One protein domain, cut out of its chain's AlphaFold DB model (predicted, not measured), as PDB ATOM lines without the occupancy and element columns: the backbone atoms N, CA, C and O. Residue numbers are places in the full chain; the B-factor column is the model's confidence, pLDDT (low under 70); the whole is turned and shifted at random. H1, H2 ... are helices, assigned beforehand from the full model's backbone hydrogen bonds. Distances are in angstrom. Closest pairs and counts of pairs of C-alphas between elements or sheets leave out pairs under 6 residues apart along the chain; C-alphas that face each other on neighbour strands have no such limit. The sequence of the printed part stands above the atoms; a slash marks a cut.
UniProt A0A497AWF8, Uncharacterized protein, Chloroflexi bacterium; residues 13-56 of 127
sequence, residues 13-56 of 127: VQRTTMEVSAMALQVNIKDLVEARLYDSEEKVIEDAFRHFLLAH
ATOM      1  N   VAL A  13      50.791  12.942   0.169       58.50
ATOM      2  CA  VAL A  13      51.538  14.203   0.064       58.50
ATOM      3  C   VAL A  13      50.927  15.113  -1.006       58.50
ATOM      4  O   VAL A  13      50.672  16.277  -0.710       58.50
ATOM      5  N   GLN A  14      50.591  14.596  -2.200       53.81
ATOM      6  CA  GLN A  14      49.911  15.391  -3.236       53.81
ATOM      7  C   GLN A  14      48.539  15.903  -2.776       53.81
ATOM      8  O   GLN A  14      48.208  17.069  -3.003       53.81
ATOM      9  N   ARG A  15      47.755  15.065  -2.092       53.12
ATOM     10  CA  ARG A  15      46.427  15.426  -1.583       53.12
ATOM     11  C   ARG A  15      46.502  16.495  -0.493       53.12
ATOM     12  O   ARG A  15      45.764  17.470  -0.568       53.12
ATOM     13  N   THR A  16      47.442  16.379   0.446       53.72
ATOM     14  CA  THR A  16      47.677  17.407   1.469       53.72
ATOM     15  C   THR A  16      48.193  18.705   0.841       53.72
ATOM     16  O   THR A  16      47.734  19.776   1.218       53.72
ATOM     17  N   THR A  17      49.065  18.657  -0.176       56.31
ATOM     18  CA  THR A  17      49.497  19.884  -0.879       56.31
ATOM     19  C   THR A  17      48.365  20.571  -1.654       56.31
ATOM     20  O   THR A  17      48.298  21.799  -1.654       56.31
ATOM     21  N   MET A  18      47.438  19.816  -2.260       50.84
ATOM     22  CA  MET A  18      46.245  20.386  -2.903       50.84
ATOM     23  C   MET A  18      45.269  20.994  -1.885       50.84
ATOM     24  O   MET A  18      44.739  22.075  -2.130       50.84
ATOM     25  N   GLU A  19      45.052  20.344  -0.736       52.00
ATOM     26  CA  GLU A  19      44.170  20.853   0.328       52.00
ATOM     27  C   GLU A  19      44.719  22.138   0.974       52.00
ATOM     28  O   GLU A  19      43.962  23.078   1.203       52.00
ATOM     29  N   VAL A  20      46.037  22.240   1.180       57.78
ATOM     30  CA  VAL A  20      46.676  23.464   1.705       57.78
ATOM     31  C   VAL A  20      46.613  24.611   0.687       57.78
ATOM     32  O   VAL A  20      46.343  25.751   1.065       57.78
ATOM     33  N   SER A  21      46.777  24.323  -0.612       54.66
ATOM     34  CA  SER A  21      46.611  25.329  -1.672       54.66
ATOM     35  C   SER A  21      45.168  25.840  -1.783       54.66
ATOM     36  O   SER A  21      44.967  26.998  -2.141       54.66
ATOM     37  N   ALA A  22      44.173  25.004  -1.476       53.25
ATOM     38  CA  ALA A  22      42.767  25.404  -1.443       53.25
ATOM     39  C   ALA A  22      42.407  26.184  -0.163       53.25
ATOM     40  O   ALA A  22      41.613  27.120  -0.225       53.25
ATOM     41  N   MET A  23      43.018  25.853   0.983       54.03
ATOM     42  CA  MET A  23      42.845  26.598   2.240       54.03
ATOM     43  C   MET A  23      43.447  28.009   2.197       54.03
ATOM     44  O   MET A  23      42.905  28.913   2.824       54.03
ATOM     45  N   ALA A  24      44.535  28.224   1.449       55.28
ATOM     46  CA  ALA A  24      45.182  29.535   1.337       55.28
ATOM     47  C   ALA A  24      44.284  30.616   0.699       55.28
ATOM     48  O   ALA A  24      44.517  31.805   0.898       55.28
ATOM     49  N   LEU A  25      43.238  30.217  -0.034       58.84
ATOM     50  CA  LEU A  25      42.341  31.123  -0.752       58.84
ATOM     51  C   LEU A  25      41.054  31.457   0.027       58.84
ATOM     52  O   LEU A  25      40.013  31.703  -0.575       58.84
ATOM     53  N   GLN A  26      41.094  31.425   1.360       67.88
ATOM     54  CA  GLN A  26      39.964  31.855   2.198       67.88
ATOM     55  C   GLN A  26      40.048  33.319   2.653       67.88
ATOM     56  O   GLN A  26      39.141  33.782   3.336       67.88
ATOM     57  N   VAL A  27      41.098  34.051   2.271       79.31
ATOM     58  CA  VAL A  27      41.246  35.473   2.611       79.31
ATOM     59  C   VAL A  27      40.396  36.321   1.666       79.31
ATOM     60  O   VAL A  27      40.578  36.281   0.447       79.31
ATOM     61  N   ASN A  28      39.469  37.094   2.227       88.94
ATOM     62  CA  ASN A  28      38.666  38.068   1.500       88.94
ATOM     63  C   ASN A  28      39.392  39.424   1.429       88.94
ATOM     64  O   ASN A  28      40.196  39.766   2.294       88.94
ATOM     65  N   ILE A  29      39.066  40.240   0.424       92.50
ATOM     66  CA  ILE A  29      39.540  41.629   0.294       92.50
ATOM     67  C   ILE A  29      39.236  42.427   1.570       92.50
ATOM     68  O   ILE A  29      40.087  43.176   2.048       92.50
ATOM     69  N   LYS A  30      38.048  42.223   2.153       93.31
ATOM     70  CA  LYS A  30      37.623  42.903   3.385       93.31
ATOM     71  C   LYS A  30      38.535  42.614   4.566       93.31
ATOM     72  O   LYS A  30      38.864  43.541   5.300       93.31
ATOM     73  N   ASP A  31      39.018  41.381   4.686       93.75
ATOM     74  CA  ASP A  31      39.906  40.978   5.779       93.75
ATOM     75  C   ASP A  31      41.205  41.802   5.766       93.75
ATOM     76  O   ASP A  31      41.736  42.156   6.816       93.75
ATOM     77  N   LEU A  32      41.699  42.174   4.576       93.19
ATOM     78  CA  LEU A  32      42.914  42.980   4.414       93.19
ATOM     79  C   LEU A  32      42.718  44.439   4.852       93.19
ATOM     80  O   LEU A  32      43.636  45.046   5.412       93.19
ATOM     81  N   VAL A  33      41.531  44.996   4.617       95.75
ATOM     82  CA  VAL A  33      41.177  46.364   5.028       95.75
ATOM     83  C   VAL A  33      40.876  46.411   6.526       95.75
ATOM     84  O   VAL A  33      41.377  47.286   7.230       95.75
ATOM     85  N   GLU A  34      40.126  45.437   7.049       94.75
ATOM     86  CA  GLU A  34      39.833  45.311   8.484       94.75
ATOM     87  C   GLU A  34      41.113  45.120   9.311       94.75
ATOM     88  O   GLU A  34      41.271  45.735  10.369       94.75
ATOM     89  N   ALA A  35      42.077  44.355   8.788       95.56
ATOM     90  CA  ALA A  35      43.410  44.207   9.368       95.56
ATOM     91  C   ALA A  35      44.303  45.459   9.226       95.56
ATOM     92  O   ALA A  35      45.439  45.451   9.704       95.56
ATOM     93  N   ARG A  36      43.814  46.537   8.590       93.94
ATOM     94  CA  ARG A  36      44.544  47.783   8.288       93.94
ATOM     95  C   ARG A  36      45.835  47.582   7.486       93.94
ATOM     96  O   ARG A  36      46.782  48.350   7.638       93.94
ATOM     97  N   LEU A  37      45.876  46.559   6.632       94.12
ATOM     98  CA  LEU A  37      46.983  46.347   5.690       94.12
ATOM     99  C   LEU A  37      46.837  47.220   4.436       94.12
ATOM    100  O   LEU A  37      47.829  47.512   3.775       94.12
ATOM    101  N   TYR A  38      45.609  47.643   4.129       95.06
ATOM    102  CA  TYR A  38      45.268  48.552   3.039       95.06
ATOM    103  C   TYR A  38      44.247  49.592   3.504       95.06
ATOM    104  O   TYR A  38      43.409  49.307   4.359       95.06
ATOM    105  N   ASP A  39      44.291  50.779   2.892       94.12
ATOM    106  CA  ASP A  39      43.389  51.890   3.222       94.12
ATOM    107  C   ASP A  39      41.954  51.669   2.722       94.12
ATOM    108  O   ASP A  39      41.003  52.186   3.309       94.12
ATOM    109  N   SER A  40      41.783  50.926   1.624       96.44
ATOM    110  CA  SER A  40      40.473  50.613   1.050       96.44
ATOM    111  C   SER A  40      40.506  49.351   0.190       96.44
ATOM    112  O   SER A  40      41.573  48.895  -0.237       96.44
ATOM    113  N   GLU A  41      39.323  48.807  -0.104       94.81
ATOM    114  CA  GLU A  41      39.167  47.670  -1.017       94.81
ATOM    115  C   GLU A  41      39.683  48.017  -2.425       94.81
ATOM    116  O   GLU A  41      40.339  47.196  -3.063       94.81
ATOM    117  N   GLU A  42      39.484  49.255  -2.896       96.25
ATOM    118  CA  GLU A  42      39.999  49.710  -4.193       96.25
ATOM    119  C   GLU A  42      41.524  49.641  -4.259       96.25
ATOM    120  O   GLU A  42      42.067  49.270  -5.298       96.25
ATOM    121  N   LYS A  43      42.228  49.956  -3.164       95.81
ATOM    122  CA  LYS A  43      43.693  49.864  -3.121       95.81
ATOM    123  C   LYS A  43      44.189  48.426  -3.174       95.81
ATOM    124  O   LYS A  43      45.184  48.165  -3.851       95.81
ATOM    125  N   VAL A  44      43.473  47.500  -2.536       95.75
ATOM    126  CA  VAL A  44      43.744  46.062  -2.670       95.75
ATOM    127  C   VAL A  44      43.565  45.630  -4.124       95.75
ATOM    128  O   VAL A  44      44.439  44.970  -4.679       95.75
ATOM    129  N   ILE A  45      42.454  46.016  -4.759       95.19
ATOM    130  CA  ILE A  45      42.156  45.653  -6.150       95.19
ATOM    131  C   ILE A  45      43.199  46.245  -7.100       95.19
ATOM    132  O   ILE A  45      43.682  45.538  -7.979       95.19
ATOM    133  N   GLU A  46      43.574  47.515  -6.922       94.38
ATOM    134  CA  GLU A  46      44.589  48.184  -7.738       94.38
ATOM    135  C   GLU A  46      45.925  47.429  -7.679       94.38
ATOM    136  O   GLU A  46      46.534  47.154  -8.719       94.38
ATOM    137  N   ASP A  47      46.366  47.054  -6.477       94.81
ATOM    138  CA  ASP A  47      47.650  46.384  -6.301       94.81
ATOM    139  C   ASP A  47      47.614  44.914  -6.738       94.81
ATOM    140  O   ASP A  47      48.539  44.442  -7.405       94.81
ATOM    141  N   ALA A  48      46.515  44.205  -6.468       93.75
ATOM    142  CA  ALA A  48      46.293  42.851  -6.961       93.75
ATOM    143  C   ALA A  48      46.254  42.818  -8.492       93.75
ATOM    144  O   ALA A  48      46.890  41.965  -9.109       93.75
ATOM    145  N   PHE A  49      45.563  43.770  -9.123       92.75
ATOM    146  CA  PHE A  49      45.492  43.874 -10.577       92.75
ATOM    147  C   PHE A  49      46.855  44.206 -11.187       92.75
ATOM    148  O   PHE A  49      47.232  43.634 -12.211       92.75
ATOM    149  N   ARG A  50      47.643  45.071 -10.536       90.69
ATOM    150  CA  ARG A  50      49.027  45.348 -10.938       90.69
ATOM    151  C   ARG A  50      49.879  44.079 -10.904       90.69
ATOM    152  O   ARG A  50      50.518  43.763 -11.904       90.69
ATOM    153  N   HIS A  51      49.858  43.335  -9.799       92.94
ATOM    154  CA  HIS A  51      50.597  42.075  -9.671       92.94
ATOM    155  C   HIS A  51      50.111  41.010 -10.659       92.94
ATOM    156  O   HIS A  51      50.926  40.315 -11.265       92.94
ATOM    157  N   PHE A  52      48.803  40.931 -10.889       92.81
ATOM    158  CA  PHE A  52      48.205  40.062 -11.895       92.81
ATOM    159  C   PHE A  52      48.736  40.379 -13.301       92.81
ATOM    160  O   PHE A  52      49.217  39.490 -13.997       92.81
ATOM    161  N   LEU A  53      48.743  41.650 -13.711       90.25
ATOM    162  CA  LEU A  53      49.277  42.045 -15.017       90.25
ATOM    163  C   LEU A  53      50.796  41.856 -15.133       90.25
ATOM    164  O   LEU A  53      51.289  41.587 -16.229       90.25
ATOM    165  N   LEU A  54      51.544  41.977 -14.033       88.94
ATOM    166  CA  LEU A  54      52.975  41.657 -14.008       88.94
ATOM    167  C   LEU A  54      53.222  40.158 -14.230       88.94
ATOM    168  O   LEU A  54      54.138  39.800 -14.966       88.94
ATOM    169  N   ALA A  55      52.393  39.296 -13.635       92.56
ATOM    170  CA  ALA A  55      52.468  37.847 -13.804       92.56
ATOM    171  C   ALA A  55      51.985  37.368 -15.186       92.56
ATOM    172  O   ALA A  55      52.368  36.285 -15.628       92.56
ATOM    173  N   HIS A  56      51.184  38.178 -15.888       93.38
ATOM    174  CA  HIS A  56      50.618  37.850 -17.197       93.38
ATOM    175  C   HIS A  56      50.985  38.885 -18.282       93.38
ATOM    176  O   HIS A  56      50.120  39.645 -18.734       93.38
TER     177      HIS A  56
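Overview. This is residues 13 to 56 of the 127 residues of an uncharacterized protein of Chloroflexi bacterium (UniProt A0A497AWF8). Two helices, H1 and H3, spread as the arms of an open, flat V, with short H2 and the loop after it at the corner where H3 begins. The free arms, residues 13 to 27 and 49 to 56, stick out from this corner. The printed part has 44 residues with three named helices, H1, H2, H3 in chain order, and no named strand: all helix. It is only just loose, close to extended, with a radius of gyration of the C-alphas of 13.5 A and spans of 38 by 28 by 10 A.

Along the chain. Find C-alpha 13 at (51.538, 14.203, 0.064); from there H1 runs 21.2 A to residue 26. H2 holds residues 29 to 34. H3, residues 41 to 55, runs 20.9 A to C-alpha 55 at (52.468, 37.847, -13.804).

Arrangement. H1 is apart from H2 and H3. H2 touches residues 41 to 44 of H3; look at the closest C-alphas, Ile 29 and Glu 41, 6.2 A apart. Their tilt is steep, 48 degrees, opposite ways. Every O i to N i+4 pair is within hydrogen-bond range in H2 and H3, and 8 of 10 in H1.

Size, cuts and confidence. The farthest C-alphas, Val 13 and Asp 39, are 38.7 A apart. The printed part has no cut and no long link. Residues 13 to 26 have pLDDT under 70.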